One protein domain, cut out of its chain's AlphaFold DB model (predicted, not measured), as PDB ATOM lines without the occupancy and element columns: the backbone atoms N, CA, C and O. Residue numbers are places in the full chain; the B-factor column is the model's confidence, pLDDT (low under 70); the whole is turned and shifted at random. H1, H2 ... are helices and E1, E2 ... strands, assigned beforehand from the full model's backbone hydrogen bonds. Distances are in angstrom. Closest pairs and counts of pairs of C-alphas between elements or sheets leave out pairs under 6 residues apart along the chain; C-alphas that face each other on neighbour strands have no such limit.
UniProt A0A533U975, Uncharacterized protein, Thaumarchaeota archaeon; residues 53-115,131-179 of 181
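This is residues 53 to 115 and 131 to 179 of the 181 residues of an uncharacterized protein of Thaumarchaeota archaeon (UniProt A0A533U975). A twisted sheet of four strands is covered on one face by two helices, H2 and H3, which lie side by side along the strands and run opposite ways, while the other face of the sheet is bare. The long hairpin of E1 and E2 makes much of the length, its tip at residues 64 to 69 sticking out past the helices, and short H1 lies at the other end. The printed part has 112 residues with three named helices and four named strands, along the chain E1, E2, H1, H2, H3, E3, E4; the sheet's order is E1, E2, E3, E4, antiparallel throughout, and the class is mixed, helices and strands. The whole is compact, with a radius of gyration of the C-alphas of 15.3 A and spans of 55 by 25 by 24 A.

In the sheet, E1 is residues 53 to 64, 35.8 A long, with C-alpha 53 at (-34.415, 8.905, -37.193). E2 is residues 69 to 82, 40.3 A; E3 is residues 159 to 165, 19.7 A; E4 is residues 173 to 178, 16.8 A, with C-alpha 178 at (-27.330, 17.495, -47.361). H3, the longest helix, is residues 133 to 153, 30.4 A, and starts with C-alpha 133 at (-24.115, -13.443, -43.194). H2 is residues 91 to 104, 20.2 A, and H1 is residues 84 to 89, 8.7 A.

E1 and E2 form an antiparallel hairpin, with N 57 and O 77 2.8 A apart, within hydrogen-bond range. E2 and E3 are antiparallel, with N 78 and O 163 at 2.8 A. E3 and E4 form a second hairpin, with N 162 and O 175 at 2.8 A. E1 and E4, the edge strands, are apart. H2 and H3 are on the same face of the sheet: two layers, helices over one face. H3 lies over E3 and E4 at a height over the sheet of 9.3 A and runs along the strands, at 18 degrees to E4 on the local plane; the C-alphas of Leu 143 and Cys 174, the closest of H3 and E4, are 5.7 A apart. H2 has a height over the sheet of 10.3 A and lies over E2 and, only just, E1, on which 3 of its C-alphas fall. H2 and H3 touch at a shallow tilt of 29 degrees, opposite ways; their closest C-alphas, Val 99 and Asn 137, are 6.1 A apart. H1 only grazes the sheet, with residues 84 to 88. H3 touches H1 with residues 148 to 152 alone, and the closest C-alphas, Pro 84 and Phe 152, are 5.0 A apart. In H1, H2 and H3 every O i to N i+4 pair is within hydrogen-bond range.

The C-alphas farthest apart, Lys 67 and Lys 155, are 55.7 A apart. Residues 116 to 130 are not printed; C-alphas 115 and 131 are 11.3 A apart across the cut, which lies in the link from H2 to H3. Of the links printed whole none is long. Mean pLDDT of the printed part is 89.9, and residues 72 and 115 are under 70.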
ATOM      1  N   GLU A  53     -33.398   9.780 -36.636       90.38
ATOM      2  CA  GLU A  53     -34.415   8.905 -37.193       90.38
ATOM      3  C   GLU A  53     -33.755   7.895 -38.130       90.38
ATOM      4  O   GLU A  53     -33.014   8.276 -39.037       90.38
ATOM      5  N   VAL A  54     -34.043   6.610 -37.924       88.19
ATOM      6  CA  VAL A  54     -33.702   5.542 -38.867       88.19
ATOM      7  C   VAL A  54     -35.002   4.932 -39.368       88.19
ATOM      8  O   VAL A  54     -35.753   4.336 -38.599       88.19
ATOM      9  N   SER A  55     -35.270   5.075 -40.660       90.50
ATOM     10  CA  SER A  55     -36.433   4.480 -41.318       90.50
ATOM     11  C   SER A  55     -36.003   3.499 -42.403       90.50
ATOM     12  O   SER A  55     -34.909   3.603 -42.957       90.50
ATOM     13  N   LYS A  56     -36.861   2.519 -42.696       92.62
ATOM     14  CA  LYS A  56     -36.604   1.451 -43.667       92.62
ATOM     15  C   LYS A  56     -37.795   1.287 -44.599       92.62
ATOM     16  O   LYS A  56     -38.937   1.204 -44.152       92.62
ATOM     17  N   VAL A  57     -37.513   1.146 -45.887       90.62
ATOM     18  CA  VAL A  57     -38.457   0.667 -46.898       90.62
ATOM     19  C   VAL A  57     -37.876  -0.598 -47.504       90.62
ATOM     20  O   VAL A  57     -36.749  -0.586 -47.986       90.62
ATOM     21  N   ALA A  58     -38.632  -1.692 -47.474       86.81
ATOM     22  CA  ALA A  58     -38.201  -2.969 -48.022       86.81
ATOM     23  C   ALA A  58     -39.233  -3.504 -49.005       86.81
ATOM     24  O   ALA A  58     -40.432  -3.493 -48.726       86.81
ATOM     25  N   THR A  59     -38.756  -4.003 -50.139       84.44
ATOM     26  CA  THR A  59     -39.585  -4.671 -51.136       84.44
ATOM     27  C   THR A  59     -38.996  -6.032 -51.468       84.44
ATOM     28  O   THR A  59     -37.778  -6.226 -51.509       84.44
ATOM     29  N   SER A  60     -39.879  -7.000 -51.685       80.38
ATOM     30  CA  SER A  60     -39.505  -8.338 -52.119       80.38
ATOM     31  C   SER A  60     -40.440  -8.794 -53.222       80.38
ATOM     32  O   SER A  60     -41.659  -8.665 -53.091       80.38
ATOM     33  N   THR A  61     -39.878  -9.373 -54.276       79.81
ATOM     34  CA  THR A  61     -40.664  -9.934 -55.378       79.81
ATOM     35  C   THR A  61     -40.684 -11.446 -55.260       79.81
ATOM     36  O   THR A  61     -39.633 -12.088 -55.266       79.81
ATOM     37  N   THR A  62     -41.880 -12.025 -55.208       81.56
ATOM     38  CA  THR A  62     -42.084 -13.474 -55.271       81.56
ATOM     39  C   THR A  62     -42.676 -13.837 -56.624       81.56
ATOM     40  O   THR A  62     -43.738 -13.345 -56.998       81.56
ATOM     41  N   ILE A  63     -41.993 -14.704 -57.365       82.19
ATOM     42  CA  ILE A  63     -42.506 -15.276 -58.607       82.19
ATOM     43  C   ILE A  63     -43.185 -16.594 -58.265       82.19
ATOM     44  O   ILE A  63     -42.539 -17.538 -57.811       82.19
ATOM     45  N   ILE A  64     -44.489 -16.660 -58.517       85.00
ATOM     46  CA  ILE A  64     -45.289 -17.871 -58.353       85.00
ATOM     47  C   ILE A  64     -45.546 -18.466 -59.735       85.00
ATOM     48  O   ILE A  64     -46.039 -17.800 -60.643       85.00
ATOM     49  N   THR A  65     -45.212 -19.740 -59.887       87.94
ATOM     50  CA  THR A  65     -45.514 -20.554 -61.068       87.94
ATOM     51  C   THR A  65     -46.502 -21.656 -60.689       87.94
ATOM     52  O   THR A  65     -46.732 -21.916 -59.511       87.94
ATOM     53  N   HIS A  66     -47.038 -22.377 -61.677       80.25
ATOM     54  CA  HIS A  66     -47.990 -23.475 -61.457       80.25
ATOM     55  C   HIS A  66     -47.475 -24.606 -60.540       80.25
ATOM     56  O   HIS A  66     -48.272 -25.436 -60.113       80.25
ATOM     57  N   LYS A  67     -46.162 -24.689 -60.273       88.12
ATOM     58  CA  LYS A  67     -45.545 -25.790 -59.507       88.12
ATOM     59  C   LYS A  67     -44.567 -25.352 -58.414       88.12
ATOM     60  O   LYS A  67     -44.097 -26.206 -57.672       88.12
ATOM     61  N   ALA A  68     -44.221 -24.068 -58.334       85.06
ATOM     62  CA  ALA A  68     -43.190 -23.584 -57.419       85.06
ATOM     63  C   ALA A  68     -43.280 -22.070 -57.193       85.06
ATOM     64  O   ALA A  68     -43.801 -21.338 -58.039       85.06
ATOM     65  N   SER A  69     -42.719 -21.619 -56.073       82.31
ATOM     66  CA  SER A  69     -42.565 -20.213 -55.708       82.31
ATOM     67  C   SER A  69     -41.085 -19.897 -55.509       82.31
ATOM     68  O   SER A  69     -40.363 -20.693 -54.908       82.31
ATOM     69  N   PHE A  70     -40.636 -18.750 -56.014       79.69
ATOM     70  CA  PHE A  70     -39.248 -18.306 -55.928       79.69
ATOM     71  C   PHE A  70     -39.179 -16.842 -55.503       79.69
ATOM     72  O   PHE A  70     -39.984 -16.021 -55.942       79.69
ATOM     73  N   VAL A  71     -38.181 -16.493 -54.694       77.81
ATOM     74  CA  VAL A  71     -37.860 -15.094 -54.390       77.81
ATOM     75  C   VAL A  71     -36.980 -14.558 -55.517       77.81
ATOM     76  O   VAL A  71     -35.897 -15.079 -55.773       77.81
ATOM     77  N   ALA A  72     -37.468 -13.546 -56.228       69.50
ATOM     78  CA  ALA A  72     -36.831 -12.993 -57.424       69.50
ATOM     79  C   ALA A  72     -36.009 -11.729 -57.154       69.50
ATOM     80  O   ALA A  72     -35.163 -11.356 -57.965       69.50
ATOM     81  N   GLY A  73     -36.236 -11.072 -56.019       72.44
ATOM     82  CA  GLY A  73     -35.508  -9.868 -55.667       72.44
ATOM     83  C   GLY A  73     -35.802  -9.413 -54.252       72.44
ATOM     84  O   GLY A  73     -36.896  -9.635 -53.731       72.44
ATOM     85  N   PHE A  74     -34.796  -8.774 -53.674       80.38
ATOM     86  CA  PHE A  74     -34.855  -8.053 -52.419       80.38
ATOM     87  C   PHE A  74     -34.220  -6.688 -52.645       80.38
ATOM     88  O   PHE A  74     -33.151  -6.607 -53.253       80.38
ATOM     89  N   ASP A  75     -34.895  -5.653 -52.168       87.12
ATOM     90  CA  ASP A  75     -34.364  -4.301 -52.088       87.12
ATOM     91  C   ASP A  75     -34.785  -3.713 -50.741       87.12
ATOM     92  O   ASP A  75     -35.981  -3.657 -50.433       87.12
ATOM     93  N   ALA A  76     -33.810  -3.324 -49.924       91.75
ATOM     94  CA  ALA A  76     -34.042  -2.554 -48.713       91.75
ATOM     95  C   ALA A  76     -33.302  -1.223 -48.782       91.75
ATOM     96  O   ALA A  76     -32.084  -1.178 -48.959       91.75
ATOM     97  N   SER A  77     -34.040  -0.142 -48.551       94.12
ATOM     98  CA  SER A  77     -33.495   1.195 -48.409       94.12
ATOM     99  C   SER A  77     -33.684   1.702 -46.986       94.12
ATOM    100  O   SER A  77     -34.800   1.711 -46.470       94.12
ATOM    101  N   TYR A  78     -32.588   2.127 -46.367       95.12
ATOM    102  CA  TYR A  78     -32.564   2.757 -45.055       95.12
ATOM    103  C   TYR A  78     -32.279   4.238 -45.211       95.12
ATOM    104  O   TYR A  78     -31.424   4.623 -46.009       95.12
ATOM    105  N   SER A  79     -32.962   5.054 -44.422       95.81
ATOM    106  CA  SER A  79     -32.725   6.484 -44.334       95.81
ATOM    107  C   SER A  79     -32.408   6.851 -42.893       95.81
ATOM    108  O   SER A  79     -33.228   6.629 -42.005       95.81
ATOM    109  N   ILE A  80     -31.206   7.379 -42.672       96.00
ATOM    110  CA  ILE A  80     -30.703   7.830 -41.374       96.00
ATOM    111  C   ILE A  80     -30.648   9.353 -41.428       96.00
ATOM    112  O   ILE A  80     -29.849   9.901 -42.187       96.00
ATOM    113  N   THR A  81     -31.486  10.039 -40.658       94.19
ATOM    114  CA  THR A  81     -31.591  11.505 -40.686       94.19
ATOM    115  C   THR A  81     -31.289  12.089 -39.313       94.19
ATOM    116  O   THR A  81     -31.786  11.600 -38.300       94.19
ATOM    117  N   GLY A  82     -30.470  13.137 -39.269       91.44
ATOM    118  CA  GLY A  82     -30.058  13.773 -38.018       91.44
ATOM    119  C   GLY A  82     -28.935  14.783 -38.217       91.44
ATOM    120  O   GLY A  82     -28.477  15.017 -39.340       91.44
ATOM    121  N   SER A  83     -28.493  15.409 -37.124       91.94
ATOM    122  CA  SER A  83     -27.285  16.237 -37.164       91.94
ATOM    123  C   SER A  83     -26.046  15.343 -37.340       91.94
ATOM    124  O   SER A  83     -26.029  14.220 -36.814       91.94
ATOM    125  N   PRO A  84     -24.981  15.807 -38.023       91.81
ATOM    126  CA  PRO A  84     -23.772  15.002 -38.200       91.81
ATOM    127  C   PRO A  84     -23.137  14.537 -36.883       91.81
ATOM    128  O   PRO A  84     -22.619  13.424 -36.800       91.81
ATOM    129  N   MET A  85     -23.205  15.369 -35.836       91.38
ATOM    130  CA  MET A  85     -22.675  15.033 -34.512       91.38
ATOM    131  C   MET A  85     -23.472  13.903 -33.857       91.38
ATOM    132  O   MET A  85     -22.878  12.911 -33.449       91.38
ATOM    133  N   ASN A  86     -24.807  13.987 -33.854       92.19
ATOM    134  CA  ASN A  86     -25.649  12.936 -33.281       92.19
ATOM    135  C   ASN A  86     -25.442  11.607 -34.025       92.19
ATOM    136  O   ASN A  86     -25.240  10.568 -33.396       92.19
ATOM    137  N   ILE A  87     -25.438  11.643 -35.366       93.50
ATOM    138  CA  ILE A  87     -25.210  10.460 -36.214       93.50
ATOM    139  C   ILE A  87     -23.867   9.801 -35.895       93.50
ATOM    140  O   ILE A  87     -23.795   8.578 -35.768       93.50
ATOM    141  N   LYS A  88     -22.810  10.598 -35.719       92.88
ATOM    142  CA  LYS A  88     -21.494  10.089 -35.331       92.88
ATOM    143  C   LYS A  88     -21.504   9.466 -33.935       92.88
ATOM    144  O   LYS A  88     -20.941   8.384 -33.764       92.88
ATOM    145  N   ASP A  89     -22.147  10.109 -32.967       93.44
ATOM    146  CA  ASP A  89     -22.200   9.628 -31.583       93.44
ATOM    147  C   ASP A  89     -23.021   8.333 -31.452       93.44
ATOM    148  O   ASP A  89     -22.716   7.482 -30.618       93.44
ATOM    149  N   SER A  90     -24.007   8.125 -32.332       94.25
ATOM    150  CA  SER A  90     -24.859   6.921 -32.355       94.25
ATOM    151  C   SER A  90     -24.437   5.877 -33.393       94.25
ATOM    152  O   SER A  90     -25.181   4.935 -33.668       94.25
ATOM    153  N   LYS A  91     -23.246   6.017 -33.982       94.50
ATOM    154  CA  LYS A  91     -22.752   5.190 -35.094       94.50
ATOM    155  C   LYS A  91     -22.877   3.684 -34.839       94.50
ATOM    156  O   LYS A  91     -23.377   2.958 -35.696       94.50
ATOM    157  N   ASP A  92     -22.464   3.212 -33.665       95.00
ATOM    158  CA  ASP A  92     -22.492   1.779 -33.343       95.00
ATOM    159  C   ASP A  92     -23.936   1.256 -33.184       95.00
ATOM    160  O   ASP A  92     -24.237   0.125 -33.575       95.00
ATOM    161  N   LEU A  93     -24.859   2.094 -32.692       95.81
ATOM    162  CA  LEU A  93     -26.289   1.767 -32.596       95.81
ATOM    163  C   LEU A  93     -26.953   1.717 -33.975       95.81
ATOM    164  O   LEU A  93     -27.715   0.797 -34.255       95.81
ATOM    165  N   ILE A  94     -26.624   2.658 -34.864       95.69
ATOM    166  CA  ILE A  94     -27.118   2.664 -36.249       95.69
ATOM    167  C   ILE A  94     -26.680   1.384 -36.969       95.69
ATOM    168  O   ILE A  94     -27.502   0.685 -37.561       95.69
ATOM    169  N   ILE A  95     -25.388   1.055 -36.896       95.62
ATOM    170  CA  ILE A  95     -24.828  -0.124 -37.563       95.62
ATOM    171  C   ILE A  95     -25.452  -1.405 -37.013       95.62
ATOM    172  O   ILE A  95     -25.905  -2.241 -37.795       95.62
ATOM    173  N   SER A  96     -25.497  -1.560 -35.688       96.06
ATOM    174  CA  SER A  96     -26.066  -2.759 -35.067       96.06
ATOM    175  C   SER A  96     -27.558  -2.904 -35.355       96.06
ATOM    176  O   SER A  96     -27.987  -4.011 -35.657       96.06
ATOM    177  N   SER A  97     -28.329  -1.812 -35.368       95.25
ATOM    178  CA  SER A  97     -29.750  -1.852 -35.730       95.25
ATOM    179  C   SER A  97     -29.978  -2.299 -37.175       95.25
ATOM    180  O   SER A  97     -30.927  -3.039 -37.428       95.25
ATOM    181  N   ILE A  98     -29.143  -1.861 -38.125       94.81
ATOM    182  CA  ILE A  98     -29.265  -2.280 -39.531       94.81
ATOM    183  C   ILE A  98     -28.852  -3.748 -39.684       94.81
ATOM    184  O   ILE A  98     -29.546  -4.505 -40.356       94.81
ATOM    185  N   VAL A  99     -27.744  -4.160 -39.061       94.50
ATOM    186  CA  VAL A  99     -27.264  -5.552 -39.110       94.50
ATOM    187  C   VAL A  99     -28.284  -6.510 -38.488       94.50
ATOM    188  O   VAL A  99     -28.638  -7.503 -39.114       94.50
ATOM    189  N   ASP A 100     -28.803  -6.191 -37.303       94.25
ATOM    190  CA  ASP A 100     -29.789  -7.017 -36.597       94.25
ATOM    191  C   ASP A 100     -31.101  -7.161 -37.388       94.25
ATOM    192  O   ASP A 100     -31.660  -8.257 -37.475       94.25
ATOM    193  N   ASP A 101     -31.575  -6.087 -38.029       91.19
ATOM    194  CA  ASP A 101     -32.724  -6.175 -38.936       91.19
ATOM    195  C   ASP A 101     -32.428  -7.093 -40.138       91.19
ATOM    196  O   ASP A 101     -33.257  -7.939 -40.493       91.19
ATOM    197  N   PHE A 102     -31.236  -6.979 -40.731       88.69
ATOM    198  CA  PHE A 102     -30.819  -7.822 -41.852       88.69
ATOM    199  C   PHE A 102     -30.783  -9.301 -41.500       88.69
ATOM    200  O   PHE A 102     -31.307 -10.120 -42.254       88.69
ATOM    201  N   GLU A 103     -30.191  -9.651 -40.363       88.88
ATOM    202  CA  GLU A 103     -30.089 -11.039 -39.912       88.88
ATOM    203  C   GLU A 103     -31.462 -11.666 -39.650       88.88
ATOM    204  O   GLU A 103     -31.656 -12.863 -39.873       88.88
ATOM    205  N   LYS A 104     -32.438 -10.855 -39.232       89.56
ATOM    206  CA  LYS A 104     -33.827 -11.283 -39.008       89.56
ATOM    207  C   LYS A 104     -34.667 -11.315 -40.286       89.56
ATOM    208  O   LYS A 104     -35.795 -11.815 -40.266       89.56
ATOM    209  N   SER A 105     -34.147 -10.805 -41.400       86.56
ATOM    210  CA  SER A 105     -34.847 -10.786 -42.681       86.56
ATOM    211  C   SER A 105     -34.934 -12.189 -43.282       86.56
ATOM    212  O   SER A 105     -33.925 -12.843 -43.538       86.56
ATOM    213  N   SER A 106     -36.146 -12.634 -43.622       82.69
ATOM    214  CA  SER A 106     -36.384 -13.959 -44.220       82.69
ATOM    215  C   SER A 106     -35.750 -14.150 -45.604       82.69
ATOM    216  O   SER A 106     -35.812 -15.243 -46.163       82.69
ATOM    217  N   ILE A 107     -35.187 -13.089 -46.186       82.38
ATOM    218  CA  ILE A 107     -34.637 -13.072 -47.543       82.38
ATOM    219  C   ILE A 107     -33.129 -12.795 -47.602       82.38
ATOM    220  O   ILE A 107     -32.563 -12.777 -48.694       82.38
ATOM    221  N   VAL A 108     -32.459 -12.661 -46.450       85.69
ATOM    222  CA  VAL A 108     -31.004 -12.424 -46.369       85.69
ATOM    223  C   VAL A 108     -30.190 -13.523 -47.066       85.69
ATOM    224  O   VAL A 108     -29.236 -13.231 -47.783       85.69
ATOM    225  N   GLY A 109     -30.638 -14.780 -46.973       85.94
ATOM    226  CA  GLY A 109     -29.985 -15.934 -47.601       85.94
ATOM    227  C   GLY A 109     -30.041 -15.969 -49.134       85.94
ATOM    228  O   GLY A 109     -29.471 -16.874 -49.735       85.94
ATOM    229  N   TYR A 110     -30.718 -15.011 -49.777       86.88
ATOM    230  CA  TYR A 110     -30.798 -14.907 -51.240       86.88
ATOM    231  C   TYR A 110     -29.881 -13.823 -51.827       86.88
ATOM    232  O   TYR A 110     -29.899 -13.608 -53.043       86.88
ATOM    233  N   ILE A 111     -29.078 -13.143 -51.000       89.50
ATOM    234  CA  ILE A 111     -28.112 -12.138 -51.460       89.50
ATOM    235  C   ILE A 111     -26.915 -12.827 -52.117       89.50
ATOM    236  O   ILE A 111     -26.358 -13.777 -51.575       89.50
ATOM    237  N   LYS A 112     -26.501 -12.334 -53.285       91.00
ATOM    238  CA  LYS A 112     -25.397 -12.897 -54.075       91.00
ATOM    239  C   LYS A 112     -24.062 -12.197 -53.828       91.00
ATOM    240  O   LYS A 112     -24.017 -11.004 -53.534       91.00
ATOM    241  N   LEU A 113     -22.975 -12.936 -54.028       87.31
ATOM    242  CA  LEU A 113     -21.588 -12.582 -53.693       87.31
ATOM    243  C   LEU A 113     -20.904 -11.594 -54.672       87.31
ATOM    244  O   LEU A 113     -19.687 -11.617 -54.761       87.31
ATOM    245  N   SER A 114     -21.655 -10.738 -55.382       75.19
ATOM    246  CA  SER A 114     -21.263 -10.017 -56.618       75.19
ATOM    247  C   SER A 114     -21.527 -10.821 -57.890       75.19
ATOM    248  O   SER A 114     -21.555 -12.049 -57.829       75.19
ATOM    249  N   ASN A 115     -21.793 -10.122 -59.006       63.28
ATOM    250  CA  ASN A 115     -22.367 -10.584 -60.286       63.28
ATOM    251  C   ASN A 115     -21.909 -12.000 -60.715       63.28
ATOM    252  O   ASN A 115     -21.035 -12.183 -61.561       63.28
ATOM    253  N   ALA A 131     -23.957 -14.959 -50.685       91.19
ATOM    254  CA  ALA A 131     -23.106 -14.392 -49.653       91.19
ATOM    255  C   ALA A 131     -23.428 -15.008 -48.284       91.19
ATOM    256  O   ALA A 131     -24.583 -15.299 -47.969       91.19
ATOM    257  N   SER A 132     -22.404 -15.187 -47.452       91.94
ATOM    258  CA  SER A 132     -22.607 -15.525 -46.044       91.94
ATOM    259  C   SER A 132     -23.081 -14.301 -45.253       91.94
ATOM    260  O   SER A 132     -22.799 -13.161 -45.629       91.94
ATOM    261  N   ASN A 133     -23.740 -14.528 -44.111       91.75
ATOM    262  CA  ASN A 133     -24.115 -13.443 -43.194       91.75
ATOM    263  C   ASN A 133     -22.898 -12.604 -42.788       91.75
ATOM    264  O   ASN A 133     -22.976 -11.385 -42.763       91.75
ATOM    265  N   GLU A 134     -21.745 -13.243 -42.569       93.62
ATOM    266  CA  GLU A 134     -20.491 -12.554 -42.251       93.62
ATOM    267  C   GLU A 134     -20.095 -11.556 -43.354       93.62
ATOM    268  O   GLU A 134     -19.795 -10.399 -43.070       93.62
ATOM    269  N   GLN A 135     -20.161 -11.964 -44.626       94.12
ATOM    270  CA  GLN A 135     -19.840 -11.092 -45.765       94.12
ATOM    271  C   GLN A 135     -20.831  -9.932 -45.899       94.12
ATOM    272  O   GLN A 135     -20.425  -8.798 -46.168       94.12
ATOM    273  N   ILE A 136     -22.122 -10.206 -45.700       93.94
ATOM    274  CA  ILE A 136     -23.186  -9.194 -45.728       93.94
ATOM    275  C   ILE A 136     -22.953  -8.170 -44.611       93.94
ATOM    276  O   ILE A 136     -22.887  -6.969 -44.880       93.94
ATOM    277  N   ASN A 137     -22.741  -8.640 -43.383       95.44
ATOM    278  CA  ASN A 137     -22.527  -7.806 -42.206       95.44
ATOM    279  C   ASN A 137     -21.282  -6.933 -42.358       95.44
ATOM    280  O   ASN A 137     -21.353  -5.723 -42.150       95.44
ATOM    281  N   GLN A 138     -20.158  -7.511 -42.789       95.94
ATOM    282  CA  GLN A 138     -18.924  -6.763 -43.038       95.94
ATOM    283  C   GLN A 138     -19.130  -5.669 -44.091       95.94
ATOM    284  O   GLN A 138     -18.670  -4.539 -43.907       95.94
ATOM    285  N   LYS A 139     -19.867  -5.963 -45.170       96.00
ATOM    286  CA  LYS A 139     -20.159  -4.981 -46.221       96.00
ATOM    287  C   LYS A 139     -21.054  -3.846 -45.715       96.00
ATOM    288  O   LYS A 139     -20.756  -2.684 -45.996       96.00
ATOM    289  N   ILE A 140     -22.106  -4.158 -44.953       96.12
ATOM    290  CA  ILE A 140     -22.985  -3.158 -44.320       96.12
ATOM    291  C   ILE A 140     -22.169  -2.271 -43.377       96.12
ATOM    292  O   ILE A 140     -22.189  -1.049 -43.516       96.12
ATOM    293  N   GLN A 141     -21.405  -2.877 -42.464       97.31
ATOM    294  CA  GLN A 141     -20.560  -2.153 -41.517       97.31
ATOM    295  C   GLN A 141     -19.589  -1.217 -42.238       97.31
ATOM    296  O   GLN A 141     -19.448  -0.064 -41.837       97.31
ATOM    297  N   GLN A 142     -18.934  -1.685 -43.303       97.56
ATOM    298  CA  GLN A 142     -18.012  -0.874 -44.094       97.56
ATOM    299  C   GLN A 142     -18.717   0.340 -44.714       97.56
ATOM    300  O   GLN A 142     -18.241   1.465 -44.559       97.56
ATOM    301  N   LEU A 143     -19.833   0.123 -45.415       97.62
ATOM    302  CA  LEU A 143     -20.540   1.183 -46.138       97.62
ATOM    303  C   LEU A 143     -21.124   2.228 -45.188       97.62
ATOM    304  O   LEU A 143     -20.891   3.417 -45.378       97.62
ATOM    305  N   VAL A 144     -21.808   1.788 -44.130       96.88
ATOM    306  CA  VAL A 144     -22.416   2.693 -43.147       96.88
ATOM    307  C   VAL A 144     -21.337   3.490 -42.406       96.88
ATOM    308  O   VAL A 144     -21.463   4.705 -42.276       96.88
ATOM    309  N   ASN A 145     -20.237   2.852 -41.977       96.50
ATOM    310  CA  ASN A 145     -19.125   3.572 -41.339       96.50
ATOM    311  C   ASN A 145     -18.515   4.632 -42.260       96.50
ATOM    312  O   ASN A 145     -18.155   5.708 -41.785       96.50
ATOM    313  N   ASN A 146     -18.346   4.324 -43.546       96.00
ATOM    314  CA  ASN A 146     -17.762   5.263 -44.497       96.00
ATOM    315  C   ASN A 146     -18.682   6.464 -44.718       96.00
ATOM    316  O   ASN A 146     -18.230   7.591 -44.553       96.00
ATOM    317  N   SER A 147     -19.974   6.235 -44.957       95.44
ATOM    318  CA  SER A 147     -20.926   7.335 -45.141       95.44
ATOM    319  C   SER A 147     -21.110   8.182 -43.884       95.44
ATOM    320  O   SER A 147     -21.309   9.379 -44.004       95.44
ATOM    321  N   ILE A 148     -21.004   7.610 -42.675       94.50
ATOM    322  CA  ILE A 148     -21.024   8.397 -41.425       94.50
ATOM    323  C   ILE A 148     -19.774   9.283 -41.294       94.50
ATOM    324  O   ILE A 148     -19.861  10.394 -40.769       94.50
ATOM    325  N   LYS A 149     -18.606   8.818 -41.757       92.56
ATOM    326  CA  LYS A 149     -17.383   9.640 -41.772       92.56
ATOM    327  C   LYS A 149     -17.514  10.802 -42.752       92.56
ATOM    328  O   LYS A 149     -17.249  11.929 -42.355       92.56
ATOM    329  N   GLU A 150     -17.964  10.526 -43.974       90.75
ATOM    330  CA  GLU A 150     -18.238  11.552 -44.992       90.75
ATOM    331  C   GLU A 150     -19.233  12.593 -44.449       90.75
ATOM    332  O   GLU A 150     -18.962  13.795 -44.460       90.75
ATOM    333  N   ALA A 151     -20.301  12.108 -43.813       87.50
ATOM    334  CA  ALA A 151     -21.368  12.921 -43.245       87.50
ATOM    335  C   ALA A 151     -20.863  13.925 -42.211       87.50
ATOM    336  O   ALA A 151     -21.329  15.067 -42.154       87.50
ATOM    337  N   PHE A 152     -19.915  13.488 -41.383       85.88
ATOM    338  CA  PHE A 152     -19.293  14.317 -40.362       85.88
ATOM    339  C   PHE A 152     -18.377  15.395 -40.950       85.88
ATOM    340  O   PHE A 152     -18.271  16.478 -40.376       85.88
ATOM    341  N   ASP A 153     -17.749  15.120 -42.091       84.50
ATOM    342  CA  ASP A 153     -16.922  16.092 -42.807       84.50
ATOM    343  C   ASP A 153     -17.777  17.101 -43.607       84.50
ATOM    344  O   ASP A 153     -17.277  18.140 -44.061       84.50
ATOM    345  N   SER A 154     -19.082  16.841 -43.751       77.06
ATOM    346  CA  SER A 154     -20.026  17.762 -44.381       77.06
ATOM    347  C   SER A 154     -20.266  19.016 -43.518       77.06
ATOM    348  O   SER A 154     -20.355  18.971 -42.294       77.06
ATOM    349  N   LYS A 155     -20.420  20.180 -44.163       78.94
ATOM    350  CA  LYS A 155     -20.708  21.467 -43.488       78.94
ATOM    351  C   LYS A 155     -22.205  21.703 -43.239       78.94
ATOM    352  O   LYS A 155     -22.621  22.853 -43.104       78.94
ATOM    353  N   SER A 156     -23.018  20.651 -43.266       84.12
ATOM    354  CA  SER A 156     -24.479  20.758 -43.185       84.12
ATOM    355  C   SER A 156     -24.959  20.565 -41.749       84.12
ATOM    356  O   SER A 156     -24.518  19.645 -41.070       84.12
ATOM    357  N   ASP A 157     -25.916  21.379 -41.300       87.00
ATOM    358  CA  ASP A 157     -26.512  21.232 -39.959       87.00
ATOM    359  C   ASP A 157     -27.364  19.959 -39.826       87.00
ATOM    360  O   ASP A 157     -27.541  19.424 -38.730       87.00
ATOM    361  N   LEU A 158     -27.922  19.498 -40.947       90.12
ATOM    362  CA  LEU A 158     -28.775  18.323 -41.046       90.12
ATOM    363  C   LEU A 158     -28.411  17.536 -42.303       90.12
ATOM    364  O   LEU A 158     -28.228  18.102 -43.385       90.12
ATOM    365  N   ILE A 159     -28.333  16.222 -42.153       93.00
ATOM    366  CA  ILE A 159     -27.975  15.308 -43.230       93.00
ATOM    367  C   ILE A 159     -28.896  14.096 -43.230       93.00
ATOM    368  O   ILE A 159     -29.489  13.734 -42.210       93.00
ATOM    369  N   GLN A 160     -28.980  13.459 -44.390       94.31
ATOM    370  CA  GLN A 160     -29.575  12.147 -44.561       94.31
ATOM    371  C   GLN A 160     -28.527  11.213 -45.154       94.31
ATOM    372  O   GLN A 160     -27.959  11.511 -46.200       94.31
ATOM    373  N   ILE A 161     -28.297  10.071 -44.522       96.06
ATOM    374  CA  ILE A 161     -27.557   8.966 -45.125       96.06
ATOM    375  C   ILE A 161     -28.591   7.978 -45.647       96.06
ATOM    376  O   ILE A 161     -29.377   7.427 -44.873       96.06
ATOM    377  N   LYS A 162     -28.594   7.751 -46.958       96.88
ATOM    378  CA  LYS A 162     -29.440   6.744 -47.593       96.88
ATOM    379  C   LYS A 162     -28.601   5.535 -47.966       96.88
ATOM    380  O   LYS A 162     -27.737   5.621 -48.839       96.88
ATOM    381  N   CYS A 163     -28.897   4.404 -47.346       97.12
ATOM    382  CA  CYS A 163     -28.338   3.113 -47.718       97.12
ATOM    383  C   CYS A 163     -29.339   2.328 -48.559       97.12
ATOM    384  O   CYS A 163     -30.529   2.333 -48.262       97.12
ATOM    385  N   THR A 164     -28.873   1.665 -49.612       95.44
ATOM    386  CA  THR A 164     -29.681   0.800 -50.477       95.44
ATOM    387  C   THR A 164     -28.975  -0.533 -50.622       95.44
ATOM    388  O   THR A 164     -27.774  -0.575 -50.896       95.44
ATOM    389  N   PHE A 165     -29.717  -1.614 -50.429       93.75
ATOM    390  CA  PHE A 165     -29.192  -2.965 -50.379       93.75
ATOM    391  C   PHE A 165     -30.053  -3.881 -51.244       93.75
ATOM    392  O   PHE A 165     -31.175  -4.232 -50.879       93.75
ATOM    393  N   GLY A 166     -29.519  -4.233 -52.413       91.06
ATOM    394  CA  GLY A 166     -30.200  -5.080 -53.387       91.06
ATOM    395  C   GLY A 166     -29.996  -6.582 -53.164       91.06
ATOM    396  O   GLY A 166     -29.575  -7.054 -52.112       91.06
ATOM    397  N   ASN A 167     -30.224  -7.362 -54.219       89.19
ATOM    398  CA  ASN A 167     -30.058  -8.821 -54.222       89.19
ATOM    399  C   ASN A 167     -28.605  -9.297 -54.459       89.19
ATOM    400  O   ASN A 167     -28.365 -10.492 -54.642       89.19
ATOM    401  N   SER A 168     -27.638  -8.383 -54.491       91.19
ATOM    402  CA  SER A 168     -26.212  -8.655 -54.694       91.19
ATOM    403  C   SER A 168     -25.384  -7.664 -53.886       91.19
ATOM    404  O   SER A 168     -25.752  -6.491 -53.819       91.19
ATOM    405  N   LEU A 169     -24.250  -8.103 -53.336       92.50
ATOM    406  CA  LEU A 169     -23.318  -7.236 -52.605       92.50
ATOM    407  C   LEU A 169     -22.788  -6.060 -53.451       92.50
ATOM    408  O   LEU A 169     -22.424  -5.029 -52.890       92.50
ATOM    409  N   ASP A 170     -22.786  -6.179 -54.784       92.81
ATOM    410  CA  ASP A 170     -22.428  -5.081 -55.705       92.81
ATOM    411  C   ASP A 170     -23.457  -3.949 -55.730       92.81
ATOM    412  O   ASP A 170     -23.135  -2.820 -56.088       92.81
ATOM    413  N   LEU A 171     -24.706  -4.254 -55.377       93.06
ATOM    414  CA  LEU A 171     -25.802  -3.287 -55.353       93.06
ATOM    415  C   LEU A 171     -25.933  -2.607 -53.988       93.06
ATOM    416  O   LEU A 171     -26.869  -1.842 -53.770       93.06
ATOM    417  N   PHE A 172     -25.028  -2.908 -53.056       95.12
ATOM    418  CA  PHE A 172     -25.012  -2.281 -51.746       95.12
ATOM    419  C   PHE A 172     -24.323  -0.924 -51.853       95.12
ATOM    420  O   PHE A 172     -23.181  -0.823 -52.303       95.12
ATOM    421  N   SER A 173     -25.004   0.122 -51.401       96.62
ATOM    422  CA  SER A 173     -24.477   1.484 -51.393       96.62
ATOM    423  C   SER A 173     -25.007   2.254 -50.193       96.62
ATOM    424  O   SER A 173     -26.114   1.997 -49.732       96.62
ATOM    425  N   CYS A 174     -24.221   3.203 -49.699       97.31
ATOM    426  CA  CYS A 174     -24.657   4.214 -48.749       97.31
ATOM    427  C   CYS A 174     -24.133   5.557 -49.250       97.31
ATOM    428  O   CYS A 174     -22.971   5.653 -49.639       97.31
ATOM    429  N   LEU A 175     -25.007   6.557 -49.305       95.06
ATOM    430  CA  LEU A 175     -24.702   7.885 -49.826       95.06
ATOM    431  C   LEU A 175     -25.257   8.941 -48.878       95.06
ATOM    432  O   LEU A 175     -26.356   8.784 -48.340       95.06
ATOM    433  N   GLU A 176     -24.505  10.016 -48.694       92.50
ATOM    434  CA  GLU A 176     -24.937  11.180 -47.930       92.50
ATOM    435  C   GLU A 176     -25.664  12.206 -48.802       92.50
ATOM    436  O   GLU A 176     -25.348  12.411 -49.975       92.50
ATOM    437  N   PHE A 177     -26.634  12.885 -48.198       90.19
ATOM    438  CA  PHE A 177     -27.410  13.944 -48.819       90.19
ATOM    439  C   PHE A 177     -27.583  15.093 -47.819       90.19
ATOM    440  O   PHE A 177     -28.262  14.915 -46.798       90.19
ATOM    441  N   PRO A 178     -27.017  16.280 -48.103       86.25
ATOM    442  CA  PRO A 178     -27.330  17.495 -47.361       86.25
ATOM    443  C   PRO A 178     -28.838  17.748 -47.375       86.25
ATOM    444  O   PRO A 178     -29.459  17.718 -48.441       86.25
ATOM    445  N   GLN A 179     -29.432  18.009 -46.213       79.75
ATOM    446  CA  GLN A 179     -30.840  18.390 -46.140       79.75
ATOM    447  C   GLN A 179     -30.941  19.916 -46.175       79.75
ATOM    448  O   GLN A 179     -30.423  20.608 -45.298       79.75
TER     449      GLN A 179